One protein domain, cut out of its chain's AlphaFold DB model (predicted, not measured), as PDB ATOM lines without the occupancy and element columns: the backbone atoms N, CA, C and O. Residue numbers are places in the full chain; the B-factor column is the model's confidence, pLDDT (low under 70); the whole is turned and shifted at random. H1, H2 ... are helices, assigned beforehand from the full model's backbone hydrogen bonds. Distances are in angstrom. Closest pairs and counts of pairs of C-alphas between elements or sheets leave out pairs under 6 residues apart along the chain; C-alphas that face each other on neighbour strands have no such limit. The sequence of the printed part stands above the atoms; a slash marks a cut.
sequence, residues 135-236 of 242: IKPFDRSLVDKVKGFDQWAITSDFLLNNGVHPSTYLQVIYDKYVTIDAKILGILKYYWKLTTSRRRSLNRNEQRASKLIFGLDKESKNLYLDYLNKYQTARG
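AT A GLANCE: This is residues 135 to 236 of the 242 residues of the protein "RxLR-like protein" of Plasmopara halstedii (UniProt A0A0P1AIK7). H3 is the core of an all-helix domain: H1 and H5 lie on two sides of it in a row, and H6 runs back along it the opposite way. H4 and H5 make a V whose narrow end is where the last residues of H5 meet H4; residues 194 to 201, at the wide end, stick out. The short H2 packs on residues 226 to 231 of H6. The printed part has 102 residues with six named helices, H1 to H6 in order along the chain, and no named strand. It is compact, with a radius of gyration of the C-alphas of 14.5 A and spans of 41 by 32 by 22 A.

HOW THE PARTS SIT: H1, residues 142 to 148, touches H3, residues 166 to 177, at a shallow tilt of 17 degrees, the same way; their closest C-alphas, of Lys 147 and Val 172, are 6.7 A apart. H2, residues 156 to 161, touches H6, residues 218 to 234, with the C-alphas of Ser 156 and Tyr 227 closest at 5.3 A; the tilt of 36 degrees is only just steep. H3 is the hub, touching three helices. It touches H6 at a shallow tilt of 20 degrees, opposite ways, closest at the C-alphas of Pro 166 and Leu 228, 5.9 A. It also touches H5, residues 204 to 215, the same way at 32 degrees, only just short of steep; the C-alphas of Tyr 174 and Leu 212 are closest, 6.4 A. H4, residues 180 to 196, touches residues 210 to 215 of H5 at a steep tilt of 58 degrees, opposite ways; the closest C-alphas, of Gly 186 and Gly 215, are 3.6 A apart. H5 and H6 are close but not clearly touching. H4 and H6 are apart, as are H1 and H6. Every O i to N i+4 pair is within hydrogen-bond range in H1, H2, H3, H4 and H6; in H5 it is 7 of 8.

IN THESE COORDINATES: H1 begins at C-alpha 142, (64.893, 11.674, 23.543), and measures 9.7 A. H2 measures 8.8 A and H3 16.1 A. H4 runs 24.5 A from C-alpha 180 at (68.319, 13.992, 47.890). H5 measures 17.6 A, and H6 runs 24.3 A to C-alpha 234 at (74.596, -5.372, 20.945).

THE WHOLE: The C-alphas of Lys 136 and Thr 196 are the two farthest apart, 41.7 A. The printed part has no cut. The links H2 to H3, H3 to H4 and H5 to H6 are tight, the other two are short, and none is long. The mean pLDDT of the printed part is 80.5; residues 135 to 153 and 198 to 199 are under 70.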
ATOM      1  N   ILE A 135      69.758  -0.106  15.014       56.94
ATOM      2  CA  ILE A 135      69.953   0.917  16.046       56.94
ATOM      3  C   ILE A 135      69.759   2.292  15.385       56.94
ATOM      4  O   ILE A 135      70.191   2.509  14.257       56.94
ATOM      5  N   LYS A 136      69.110   3.254  16.048       58.97
ATOM      6  CA  LYS A 136      68.992   4.629  15.519       58.97
ATOM      7  C   LYS A 136      70.102   5.541  16.058       58.97
ATOM      8  O   LYS A 136      70.570   5.323  17.179       58.97
ATOM      9  N   PRO A 137      70.521   6.580  15.308       57.94
ATOM     10  CA  PRO A 137      71.393   7.622  15.845       57.94
ATOM     11  C   PRO A 137      70.744   8.316  17.054       57.94
ATOM     12  O   PRO A 137      69.524   8.459  17.129       57.94
ATOM     13  N   PHE A 138      71.574   8.743  18.008       59.53
ATOM     14  CA  PHE A 138      71.128   9.286  19.293       59.53
ATOM     15  C   PHE A 138      70.403  10.637  19.139       59.53
ATOM     16  O   PHE A 138      71.029  11.680  18.947       59.53
ATOM     17  N   ASP A 139      69.075  10.622  19.277       61.50
ATOM     18  CA  ASP A 139      68.236  11.825  19.310       61.50
ATOM     19  C   ASP A 139      68.355  12.527  20.674       61.50
ATOM     20  O   ASP A 139      67.970  11.993  21.716       61.50
ATOM     21  N   ARG A 140      68.854  13.769  20.682       59.78
ATOM     22  CA  ARG A 140      69.010  14.553  21.918       59.78
ATOM     23  C   ARG A 140      67.667  14.933  22.554       59.78
ATOM     24  O   ARG A 140      67.605  15.033  23.777       59.78
ATOM     25  N   SER A 141      66.594  15.059  21.765       63.75
ATOM     26  CA  SER A 141      65.228  15.284  22.268       63.75
ATOM     27  C   SER A 141      64.665  14.066  23.011       63.75
ATOM     28  O   SER A 141      63.725  14.187  23.799       63.75
ATOM     29  N   LEU A 142      65.261  12.882  22.815       62.53
ATOM     30  CA  LEU A 142      64.893  11.674  23.543       62.53
ATOM     31  C   LEU A 142      65.200  11.793  25.040       62.53
ATOM     32  O   LEU A 142      64.481  11.212  25.844       62.53
ATOM     33  N   VAL A 143      66.213  12.569  25.442       62.97
ATOM     34  CA  VAL A 143      66.558  12.738  26.867       62.97
ATOM     35  C   VAL A 143      65.391  13.347  27.646       62.97
ATOM     36  O   VAL A 143      65.098  12.900  28.753       62.97
ATOM     37  N   ASP A 144      64.682  14.310  27.059       64.88
ATOM     38  CA  ASP A 144      63.532  14.944  27.705       64.88
ATOM     39  C   ASP A 144      62.268  14.072  27.622       64.88
ATOM     40  O   ASP A 144      61.501  14.014  28.583       64.88
ATOM     41  N   LYS A 145      62.118  13.266  26.558       62.38
ATOM     42  CA  LYS A 145      61.084  12.213  26.478       62.38
ATOM     43  C   LYS A 145      61.278  11.133  27.555       62.38
ATOM     44  O   LYS A 145      60.315  10.753  28.212       62.38
ATOM     45  N   VAL A 146      62.512  10.676  27.798       63.22
ATOM     46  CA  VAL A 146      62.839   9.660  28.825       63.22
ATOM     47  C   VAL A 146      62.669  10.220  30.247       63.22
ATOM     48  O   VAL A 146      62.283   9.476  31.144       63.22
ATOM     49  N   LYS A 147      62.872  11.527  30.475       62.62
ATOM     50  CA  LYS A 147      62.506  12.169  31.755       62.62
ATOM     51  C   LYS A 147      60.991  12.167  31.999       62.62
ATOM     52  O   LYS A 147      60.574  11.971  33.138       62.62
ATOM     53  N   GLY A 148      60.191  12.387  30.950       59.38
ATOM     54  CA  GLY A 148      58.725  12.456  31.018       59.38
ATOM     55  C   GLY A 148      57.987  11.110  30.979       59.38
ATOM     56  O   GLY A 148      56.785  11.080  31.213       59.38
ATOM     57  N   PHE A 149      58.674  10.004  30.687       59.66
ATOM     58  CA  PHE A 149      58.086   8.660  30.670       59.66
ATOM     59  C   PHE A 149      58.024   8.050  32.072       59.66
ATOM     60  O   PHE A 149      59.019   8.084  32.799       59.66
ATOM     61  N   ASP A 150      56.907   7.418  32.437       56.25
ATOM     62  CA  ASP A 150      56.773   6.704  33.710       56.25
ATOM     63  C   ASP A 150      57.689   5.476  33.825       56.25
ATOM     64  O   ASP A 150      58.168   4.909  32.842       56.25
ATOM     65  N   GLN A 151      57.948   5.072  35.073       50.97
ATOM     66  CA  GLN A 151      59.004   4.124  35.464       50.97
ATOM     67  C   GLN A 151      58.903   2.730  34.822       50.97
ATOM     68  O   GLN A 151      59.899   2.017  34.749       50.97
ATOM     69  N   TRP A 152      57.725   2.368  34.318       47.47
ATOM     70  CA  TRP A 152      57.409   1.079  33.699       47.47
ATOM     71  C   TRP A 152      57.433   1.096  32.159       47.47
ATOM     72  O   TRP A 152      57.325   0.039  31.542       47.47
ATOM     73  N   ALA A 153      57.581   2.264  31.523       55.28
ATOM     74  CA  ALA A 153      57.428   2.422  30.072       55.28
ATOM     75  C   ALA A 153      58.760   2.551  29.294       55.28
ATOM     76  O   ALA A 153      58.754   2.604  28.064       55.28
ATOM     77  N   ILE A 154      59.909   2.585  29.980       74.06
ATOM     78  CA  ILE A 154      61.246   2.641  29.363       74.06
ATOM     79  C   ILE A 154      61.889   1.253  29.445       74.06
ATOM     80  O   ILE A 154      62.499   0.900  30.454       74.06
ATOM     81  N   THR A 155      61.761   0.461  28.380       81.19
ATOM     82  CA  THR A 155      62.408  -0.857  28.288       81.19
ATOM     83  C   THR A 155      63.860  -0.742  27.819       81.19
ATOM     84  O   THR A 155      64.234   0.196  27.110       81.19
ATOM     85  N   SER A 156      64.686  -1.736  28.161       82.69
ATOM     86  CA  SER A 156      66.061  -1.841  27.652       82.69
ATOM     87  C   SER A 156      66.100  -1.832  26.115       82.69
ATOM     88  O   SER A 156      66.976  -1.200  25.531       82.69
ATOM     89  N   ASP A 157      65.110  -2.441  25.460       83.50
ATOM     90  CA  ASP A 157      65.021  -2.511  23.996       83.50
ATOM     91  C   ASP A 157      64.646  -1.156  23.380       83.50
ATOM     92  O   ASP A 157      65.225  -0.752  22.374       83.50
ATOM     93  N   PHE A 158      63.755  -0.381  24.018       83.12
ATOM     94  CA  PHE A 158      63.481   1.003  23.614       83.12
ATOM     95  C   PHE A 158      64.754   1.862  23.663       83.12
ATOM     96  O   PHE A 158      65.024   2.636  22.744       83.12
ATOM     97  N   LEU A 159      65.560   1.712  24.714       83.62
ATOM     98  CA  LEU A 159      66.815   2.446  24.870       83.62
ATOM     99  C   LEU A 159      67.878   2.023  23.841       83.62
ATOM    100  O   LEU A 159      68.635   2.874  23.374       83.62
ATOM    101  N   LEU A 160      67.945   0.736  23.469       85.06
ATOM    102  CA  LEU A 160      68.818   0.246  22.392       85.06
ATOM    103  C   LEU A 160      68.384   0.777  21.023       85.06
ATOM    104  O   LEU A 160      69.194   1.366  20.311       85.06
ATOM    105  N   ASN A 161      67.100   0.638  20.688       81.31
ATOM    106  CA  ASN A 161      66.546   1.032  19.391       81.31
ATOM    107  C   ASN A 161      66.678   2.540  19.122       81.31
ATOM    108  O   ASN A 161      66.731   2.953  17.967       81.31
ATOM    109  N   ASN A 162      66.766   3.366  20.172       78.25
ATOM    110  CA  ASN A 162      67.014   4.811  20.079       78.25
ATOM    111  C   ASN A 162      68.482   5.214  20.347       78.25
ATOM    112  O   ASN A 162      68.769   6.393  20.560       78.25
ATOM    113  N   GLY A 163      69.416   4.255  20.377       78.19
ATOM    114  CA  GLY A 163      70.856   4.522  20.449       78.19
ATOM    115  C   GLY A 163      71.327   5.225  21.726       78.19
ATOM    116  O   GLY A 163      72.357   5.902  21.706       78.19
ATOM    117  N   VAL A 164      70.593   5.104  22.837       82.50
ATOM    118  CA  VAL A 164      70.940   5.775  24.098       82.50
ATOM    119  C   VAL A 164      72.291   5.259  24.602       82.50
ATOM    120  O   VAL A 164      72.553   4.065  24.620       82.50
ATOM    121  N   HIS A 165      73.196   6.148  25.014       85.25
ATOM    122  CA  HIS A 165      74.453   5.705  25.624       85.25
ATOM    123  C   HIS A 165      74.237   5.376  27.117       85.25
ATOM    124  O   HIS A 165      73.552   6.147  27.799       85.25
ATOM    125  N   PRO A 166      74.849   4.314  27.685       88.56
ATOM    126  CA  PRO A 166      74.669   3.961  29.095       88.56
ATOM    127  C   PRO A 166      74.958   5.101  30.079       88.56
ATOM    128  O   PRO A 166      74.242   5.238  31.063       88.56
ATOM    129  N   SER A 167      75.921   5.991  29.806       83.94
ATOM    130  CA  SER A 167      76.151   7.163  30.674       83.94
ATOM    131  C   SER A 167      74.965   8.133  30.712       83.94
ATOM    132  O   SER A 167      74.712   8.745  31.745       83.94
ATOM    133  N   THR A 168      74.240   8.279  29.599       84.88
ATOM    134  CA  THR A 168      73.030   9.107  29.512       84.88
ATOM    135  C   THR A 168      71.907   8.460  30.310       84.88
ATOM    136  O   THR A 168      71.264   9.129  31.114       84.88
ATOM    137  N   TYR A 169      71.714   7.147  30.153       86.75
ATOM    138  CA  TYR A 169      70.707   6.410  30.913       86.75
ATOM    139  C   TYR A 169      70.984   6.441  32.424       86.75
ATOM    140  O   TYR A 169      70.086   6.747  33.204       86.75
ATOM    141  N   LEU A 170      72.244   6.243  32.832       89.44
ATOM    142  CA  LEU A 170      72.687   6.348  34.225       89.44
ATOM    143  C   LEU A 170      72.335   7.708  34.843       89.44
ATOM    144  O   LEU A 170      71.850   7.758  35.971       89.44
ATOM    145  N   GLN A 171      72.566   8.798  34.102       87.94
ATOM    146  CA  GLN A 171      72.232  10.151  34.547       87.94
ATOM    147  C   GLN A 171      70.716  10.327  34.714       87.94
ATOM    148  O   GLN A 171      70.283  10.837  35.741       87.94
ATOM    149  N   VAL A 172      69.902   9.856  33.761       84.62
ATOM    150  CA  VAL A 172      68.435   9.995  33.841       84.62
ATOM    151  C   VAL A 172      67.843   9.172  34.989       84.62
ATOM    152  O   VAL A 172      67.008   9.693  35.726       84.62
ATOM    153  N   ILE A 173      68.303   7.932  35.206       87.06
ATOM    154  CA  ILE A 173      67.889   7.130  36.372       87.06
ATOM    155  C   ILE A 173      68.267   7.861  37.671       87.06
ATOM    156  O   ILE A 173      67.440   7.993  38.573       87.06
ATOM    157  N   TYR A 174      69.503   8.366  37.762       89.00
ATOM    158  CA  TYR A 174      69.988   9.070  38.949       89.00
ATOM    159  C   TYR A 174      69.213  10.362  39.237       89.00
ATOM    160  O   TYR A 174      68.929  10.678  40.392       89.00
ATOM    161  N   ASP A 175      68.854  11.122  38.204       86.69
ATOM    162  CA  ASP A 175      68.119  12.369  38.387       86.69
ATOM    163  C   ASP A 175      66.645  12.148  38.720       86.69
ATOM    164  O   ASP A 175      66.103  12.929  39.500       86.69
ATOM    165  N   LYS A 176      66.031  11.076  38.202       82.06
ATOM    166  CA  LYS A 176      64.603  10.794  38.376       82.06
ATOM    167  C   LYS A 176      64.259   9.986  39.634       82.06
ATOM    168  O   LYS A 176      63.254  10.290  40.268       82.06
ATOM    169  N   TYR A 177      65.050   8.972  39.994       81.38
ATOM    170  CA  TYR A 177      64.673   8.003  41.042       81.38
ATOM    171  C   TYR A 177      65.453   8.142  42.356       81.38
ATOM    172  O   TYR A 177      65.020   7.628  43.384       81.38
ATOM    173  N   VAL A 178      66.592   8.844  42.364       87.44
ATOM    174  CA  VAL A 178      67.425   8.967  43.569       87.44
ATOM    175  C   VAL A 178      67.005  10.193  44.382       87.44
ATOM    176  O   VAL A 178      67.114  11.329  43.919       87.44
ATOM    177  N   THR A 179      66.558   9.973  45.621       89.56
ATOM    178  CA  THR A 179      66.203  11.047  46.566       89.56
ATOM    179  C   THR A 179      67.427  11.865  46.984       89.56
ATOM    180  O   THR A 179      68.559  11.386  46.914       89.56
ATOM    181  N   ILE A 180      67.224  13.099  47.458       89.50
ATOM    182  CA  ILE A 180      68.319  13.992  47.890       89.50
ATOM    183  C   ILE A 180      69.207  13.309  48.946       89.50
ATOM    184  O   ILE A 180      70.431  13.305  48.805       89.50
ATOM    185  N   ASP A 181      68.606  12.638  49.930       91.62
ATOM    186  CA  ASP A 181      69.335  11.898  50.968       91.62
ATOM    187  C   ASP A 181      70.173  10.755  50.382       91.62
ATOM    188  O   ASP A 181      71.333  10.569  50.756       91.62
ATOM    189  N   ALA A 182      69.634  10.020  49.404       89.44
ATOM    190  CA  ALA A 182      70.366   8.969  48.705       89.44
ATOM    191  C   ALA A 182      71.509   9.532  47.835       89.44
ATOM    192  O   ALA A 182      72.584   8.926  47.781       89.44
ATOM    193  N   LYS A 183      71.350  10.726  47.237       92.00
ATOM    194  CA  LYS A 183      72.443  11.439  46.544       92.00
ATOM    195  C   LYS A 183      73.569  11.797  47.523       92.00
ATOM    196  O   LYS A 183      74.730  11.495  47.239       92.00
ATOM    197  N   ILE A 184      73.241  12.350  48.695       91.69
ATOM    198  CA  ILE A 184      74.210  12.703  49.751       91.69
ATOM    199  C   ILE A 184      74.925  11.449  50.281       91.69
ATOM    200  O   ILE A 184      76.157  11.383  50.270       91.69
ATOM    201  N   LEU A 185      74.174  10.415  50.673       90.62
ATOM    202  CA  LEU A 185      74.725   9.139  51.141       90.62
ATOM    203  C   LEU A 185      75.592   8.459  50.072       90.62
ATOM    204  O   LEU A 185      76.609   7.850  50.405       90.62
ATOM    205  N   GLY A 186      75.232   8.575  48.793       90.00
ATOM    206  CA  GLY A 186      76.030   8.080  47.674       90.00
ATOM    207  C   GLY A 186      77.378   8.782  47.536       90.00
ATOM    208  O   GLY A 186      78.406   8.124  47.374       90.00
ATOM    209  N   ILE A 187      77.403  10.109  47.678       90.38
ATOM    210  CA  ILE A 187      78.641  10.900  47.670       90.38
ATOM    211  C   ILE A 187      79.546  10.505  48.849       90.38
ATOM    212  O   ILE A 187      80.746  10.294  48.654       90.38
ATOM    213  N   LEU A 188      78.982  10.331  50.048       92.00
ATOM    214  CA  LEU A 188      79.725   9.874  51.229       92.00
ATOM    215  C   LEU A 188      80.300   8.460  51.031       92.00
ATOM    216  O   LEU A 188      81.493   8.245  51.255       92.00
ATOM    217  N   LYS A 189      79.495   7.512  50.526       91.25
ATOM    218  CA  LYS A 189      79.941   6.149  50.176       91.25
ATOM    219  C   LYS A 189      81.059   6.157  49.130       91.25
ATOM    220  O   LYS A 189      82.016   5.398  49.267       91.25
ATOM    221  N   TYR A 190      80.970   7.018  48.114       89.25
ATOM    222  CA  TYR A 190      82.007   7.173  47.091       89.25
ATOM    223  C   TYR A 190      83.340   7.643  47.692       89.25
ATOM    224  O   TYR A 190      84.373   7.017  47.450       89.25
ATOM    225  N   TYR A 191      83.335   8.704  48.508       87.44
ATOM    226  CA  TYR A 191      84.567   9.199  49.131       87.44
ATOM    227  C   TYR A 191      85.146   8.208  50.147       87.44
ATOM    228  O   TYR A 191      86.353   7.974  50.137       87.44
ATOM    229  N   TRP A 192      84.308   7.535  50.940       88.62
ATOM    230  CA  TRP A 192      84.757   6.455  51.824       88.62
ATOM    231  C   TRP A 192      85.357   5.273  51.045       88.62
ATOM    232  O   TRP A 192      86.354   4.677  51.455       88.62
ATOM    233  N   LYS A 193      84.819   4.951  49.861       86.50
ATOM    234  CA  LYS A 193      85.406   3.921  48.996       86.50
ATOM    235  C   LYS A 193      86.771   4.333  48.439       86.50
ATOM    236  O   LYS A 193      87.637   3.468  48.299       86.50
ATOM    237  N   LEU A 194      86.982   5.621  48.150       81.44
ATOM    238  CA  LEU A 194      88.279   6.153  47.716       81.44
ATOM    239  C   LEU A 194      89.338   6.120  48.826       81.44
ATOM    240  O   LEU A 194      90.496   5.851  48.523       81.44
ATOM    241  N   THR A 195      88.970   6.360  50.089       80.94
ATOM    242  CA  THR A 195      89.924   6.284  51.213       80.94
ATOM    243  C   THR A 195      90.280   4.847  51.598       80.94
ATOM    244  O   THR A 195      91.385   4.601  52.073       80.94
ATOM    245  N   THR A 196      89.380   3.887  51.361       79.31
ATOM    246  CA  THR A 196      89.559   2.468  51.735       79.31
ATOM    247  C   THR A 196      90.096   1.566  50.620       79.31
ATOM    248  O   THR A 196      90.480   0.428  50.887       79.31
ATOM    249  N   SER A 197      90.126   2.021  49.363       76.81
ATOM    250  CA  SER A 197      90.567   1.201  48.223       76.81
ATOM    251  C   SER A 197      91.965   1.586  47.742       76.81
ATOM    252  O   SER A 197      92.279   2.763  47.582       76.81
ATOM    253  N   ARG A 198      92.791   0.580  47.426       64.75
ATOM    254  CA  ARG A 198      94.115   0.765  46.805       64.75
ATOM    255  C   ARG A 198      93.962   1.617  45.534       64.75
ATOM    256  O   ARG A 198      93.167   1.258  44.666       64.75
ATOM    257  N   ARG A 199      94.680   2.749  45.438       62.44
ATOM    258  CA  ARG A 199      94.502   3.753  44.367       62.44
ATOM    259  C   ARG A 199      94.699   3.140  42.973       62.44
ATOM    260  O   ARG A 199      95.825   3.007  42.504       62.44
ATOM    261  N   ARG A 200      93.599   2.833  42.281       71.50
ATOM    262  CA  ARG A 200      93.578   2.666  40.821       71.50
ATOM    263  C   ARG A 200      93.307   4.041  40.214       71.50
ATOM    264  O   ARG A 200      92.395   4.729  40.669       71.50
ATOM    265  N   SER A 201      94.106   4.457  39.232       72.75
ATOM    266  CA  SER A 201      93.892   5.737  38.547       72.75
ATOM    267  C   SER A 201      92.618   5.652  37.705       72.75
ATOM    268  O   SER A 201      92.617   5.010  36.658       72.75
ATOM    269  N   LEU A 202      91.526   6.233  38.209       75.88
ATOM    270  CA  LEU A 202      90.243   6.315  37.511       75.88
ATOM    271  C   LEU A 202      90.200   7.587  36.666       75.88
ATOM    272  O   LEU A 202      90.499   8.675  37.169       75.88
ATOM    273  N   ASN A 203      89.762   7.480  35.415       82.81
ATOM    274  CA  ASN A 203      89.571   8.642  34.552       82.81
ATOM    275  C   ASN A 203      88.350   9.486  34.992       82.81
ATOM    276  O   ASN A 203      87.506   9.051  35.781       82.81
ATOM    277  N   ARG A 204      88.227  10.721  34.482       78.94
ATOM    278  CA  ARG A 204      87.160  11.662  34.892       78.94
ATOM    279  C   ARG A 204      85.742  11.102  34.674       78.94
ATOM    280  O   ARG A 204      84.842  11.425  35.449       78.94
ATOM    281  N   ASN A 205      85.536  10.273  33.652       75.81
ATOM    282  CA  ASN A 205      84.228   9.696  33.330       75.81
ATOM    283  C   ASN A 205      83.899   8.507  34.245       75.81
ATOM    284  O   ASN A 205      82.785   8.430  34.754       75.81
ATOM    285  N   GLU A 206      84.878   7.653  34.549       81.06
ATOM    286  CA  GLU A 206      84.753   6.580  35.545       81.06
ATOM    287  C   GLU A 206      84.461   7.133  36.945       81.06
ATOM    288  O   GLU A 206      83.597   6.609  37.646       81.06
ATOM    289  N   GLN A 207      85.126   8.223  37.345       83.00
ATOM    290  CA  GLN A 207      84.849   8.912  38.610       83.00
ATOM    291  C   GLN A 207      83.414   9.462  38.659       83.00
ATOM    292  O   GLN A 207      82.730   9.310  39.672       83.00
ATOM    293  N   ARG A 208      82.935  10.075  37.565       85.06
ATOM    294  CA  ARG A 208      81.547  10.557  37.440       85.06
ATOM    295  C   ARG A 208      80.543   9.408  37.543       85.06
ATOM    296  O   ARG A 208      79.676   9.458  38.407       85.06
ATOM    297  N   ALA A 209      80.699   8.359  36.735       86.19
ATOM    298  CA  ALA A 209      79.819   7.191  36.765       86.19
ATOM    299  C   ALA A 209      79.804   6.526  38.150       86.19
ATOM    300  O   ALA A 209      78.738   6.230  38.684       86.19
ATOM    301  N   SER A 210      80.974   6.376  38.780       86.19
ATOM    302  CA  SER A 210      81.100   5.824  40.133       86.19
ATOM    303  C   SER A 210      80.280   6.616  41.154       86.19
ATOM    304  O   SER A 210      79.518   6.011  41.903       86.19
ATOM    305  N   LYS A 211      80.377   7.957  41.163       87.50
ATOM    306  CA  LYS A 211      79.597   8.823  42.071       87.50
ATOM    307  C   LYS A 211      78.088   8.588  41.954       87.50
ATOM    308  O   LYS A 211      77.421   8.477  42.978       87.50
ATOM    309  N   LEU A 212      77.573   8.460  40.729       90.81
ATOM    310  CA  LEU A 212      76.153   8.178  40.481       90.81
ATOM    311  C   LEU A 212      75.772   6.775  40.994       90.81
ATOM    312  O   LEU A 212      74.808   6.622  41.744       90.81
ATOM    313  N   ILE A 213      76.587   5.759  40.680       91.19
ATOM    314  CA  ILE A 213      76.378   4.347  41.063       91.19
ATOM    315  C   ILE A 213      76.338   4.125  42.586       91.19
ATOM    316  O   ILE A 213      75.685   3.183  43.034       91.19
ATOM    317  N   PHE A 214      76.995   4.963  43.396       90.81
ATOM    318  CA  PHE A 214      76.913   4.861  44.861       90.81
ATOM    319  C   PHE A 214      75.629   5.443  45.470       90.81
ATOM    320  O   PHE A 214      75.276   5.045  46.583       90.81
ATOM    321  N   GLY A 215      74.954   6.370  44.779       88.19
ATOM    322  CA  GLY A 215      73.673   6.939  45.221       88.19
ATOM    323  C   GLY A 215      72.451   6.144  44.764       88.19
ATOM    324  O   GLY A 215      71.399   6.252  45.383       88.19
ATOM    325  N   LEU A 216      72.595   5.328  43.720       90.38
ATOM    326  CA  LEU A 216      71.534   4.458  43.217       90.38
ATOM    327  C   LEU A 216      71.136   3.380  44.234       90.38
ATOM    328  O   LEU A 216      71.987   2.730  44.852       90.38
ATOM    329  N   ASP A 217      69.829   3.168  44.365       89.62
ATOM    330  CA  ASP A 217      69.257   2.033  45.082       89.62
ATOM    331  C   ASP A 217      69.519   0.706  44.335       89.62
ATOM    332  O   ASP A 217      70.071   0.666  43.230       89.62
ATOM    333  N   LYS A 218      69.147  -0.417  44.959       90.00
ATOM    334  CA  LYS A 218      69.422  -1.759  44.427       90.00
ATOM    335  C   LYS A 218      68.661  -2.056  43.129       90.00
ATOM    336  O   LYS A 218      69.209  -2.735  42.265       90.00
ATOM    337  N   GLU A 219      67.431  -1.577  42.993       88.94
ATOM    338  CA  GLU A 219      66.557  -1.848  41.851       88.94
ATOM    339  C   GLU A 219      66.988  -1.018  40.641       88.94
ATOM    340  O   GLU A 219      67.342  -1.581  39.603       88.94
ATOM    341  N   SER A 220      67.124   0.299  40.814       87.69
ATOM    342  CA  SER A 220      67.633   1.218  39.790       87.69
ATOM    343  C   SER A 220      69.034   0.831  39.302       87.69
ATOM    344  O   SER A 220      69.350   0.943  38.115       87.69
ATOM    345  N   LYS A 221      69.891   0.325  40.200       90.75
ATOM    346  CA  LYS A 221      71.214  -0.197  39.836       90.75
ATOM    347  C   LYS A 221      71.134  -1.494  39.030       90.75
ATOM    348  O   LYS A 221      71.906  -1.651  38.086       90.75
ATOM    349  N   ASN A 222      70.234  -2.415  39.375       90.31
ATOM    350  CA  ASN A 222      70.029  -3.642  38.601       90.31
ATOM    351  C   ASN A 222      69.495  -3.328  37.196       90.31
ATOM    352  O   ASN A 222      70.000  -3.881  36.224       90.31
ATOM    353  N   LEU A 223      68.549  -2.391  37.089       88.88
ATOM    354  CA  LEU A 223      67.996  -1.907  35.824       88.88
ATOM    355  C   LEU A 223      69.085  -1.292  34.925       88.88
ATOM    356  O   LEU A 223      69.203  -1.640  33.751       88.88
ATOM    357  N   TYR A 224      69.953  -0.448  35.496       90.50
ATOM    358  CA  TYR A 224      71.123   0.080  34.789       90.50
ATOM    359  C   TYR A 224      72.074  -1.027  34.297       90.50
ATOM    360  O   TYR A 224      72.590  -0.945  33.182       90.50
ATOM    361  N   LEU A 225      72.317  -2.058  35.112       91.38
ATOM    362  CA  LEU A 225      73.231  -3.155  34.774       91.38
ATOM    363  C   LEU A 225      72.662  -4.113  33.714       91.38
ATOM    364  O   LEU A 225      73.437  -4.572  32.876       91.38
ATOM    365  N   ASP A 226      71.350  -4.383  33.703       91.19
ATOM    366  CA  ASP A 226      70.687  -5.103  32.600       91.19
ATOM    367  C   ASP A 226      70.897  -4.362  31.278       91.19
ATOM    368  O   ASP A 226      71.403  -4.936  30.310       91.19
ATOM    369  N   TYR A 227      70.586  -3.063  31.265       89.81
ATOM    370  CA  TYR A 227      70.742  -2.243  30.073       89.81
ATOM    371  C   TYR A 227      72.197  -2.163  29.601       89.81
ATOM    372  O   TYR A 227      72.471  -2.345  28.416       89.81
ATOM    373  N   LEU A 228      73.147  -1.935  30.517       90.81
ATOM    374  CA  LEU A 228      74.573  -1.877  30.193       90.81
ATOM    375  C   LEU A 228      75.061  -3.188  29.559       90.81
ATOM    376  O   LEU A 228      75.762  -3.144  28.551       90.81
ATOM    377  N   ASN A 229      74.655  -4.336  30.110       90.81
ATOM    378  CA  ASN A 229      74.990  -5.651  29.568       90.81
ATOM    379  C   ASN A 229      74.410  -5.831  28.155       90.81
ATOM    380  O   ASN A 229      75.142  -6.178  27.234       90.81
ATOM    381  N   LYS A 230      73.125  -5.515  27.948       89.12
ATOM    382  CA  LYS A 230      72.479  -5.582  26.624       89.12
ATOM    383  C   LYS A 230      73.139  -4.650  25.601       89.12
ATOM    384  O   LYS A 230      73.384  -5.068  24.474       89.12
ATOM    385  N   TYR A 231      73.499  -3.428  25.999       88.31
ATOM    386  CA  TYR A 231      74.233  -2.471  25.163       88.31
ATOM    387  C   TYR A 231      75.618  -2.995  24.762       88.31
ATOM    388  O   TYR A 231      76.026  -2.867  23.610       88.31
ATOM    389  N   GLN A 232      76.341  -3.611  25.700       87.62
ATOM    390  CA  GLN A 232      77.652  -4.206  25.444       87.62
ATOM    391  C   GLN A 232      77.565  -5.423  24.514       87.62
ATOM    392  O   GLN A 232      78.390  -5.536  23.608       87.62
ATOM    393  N   THR A 233      76.549  -6.278  24.674       87.56
ATOM    394  CA  THR A 233      76.282  -7.403  23.764       87.56
ATOM    395  C   THR A 233      75.919  -6.917  22.360       87.56
ATOM    396  O   THR A 233      76.522  -7.364  21.389       87.56
ATOM    397  N   ALA A 234      75.007  -5.945  22.234       83.75
ATOM    398  CA  ALA A 234      74.596  -5.372  20.945       83.75
ATOM    399  C   ALA A 234      75.737  -4.643  20.204       83.75
ATOM    400  O   ALA A 234      75.695  -4.490  18.988       83.75
ATOM    401  N   ARG A 235      76.773  -4.198  20.928       82.12
ATOM    402  CA  ARG A 235      78.000  -3.609  20.368       82.12
ATOM    403  C   ARG A 235      79.136  -4.622  20.155       82.12
ATOM    404  O   ARG A 235      80.231  -4.203  19.796       82.12
ATOM    405  N   GLY A 236      78.919  -5.915  20.415       82.12
ATOM    406  CA  GLY A 236      79.951  -6.955  20.299       82.12
ATOM    407  C   GLY A 236      81.102  -6.838  21.309       82.12
ATOM    408  O   GLY A 236      82.141  -7.466  21.131       82.12
TER     409      GLY A 236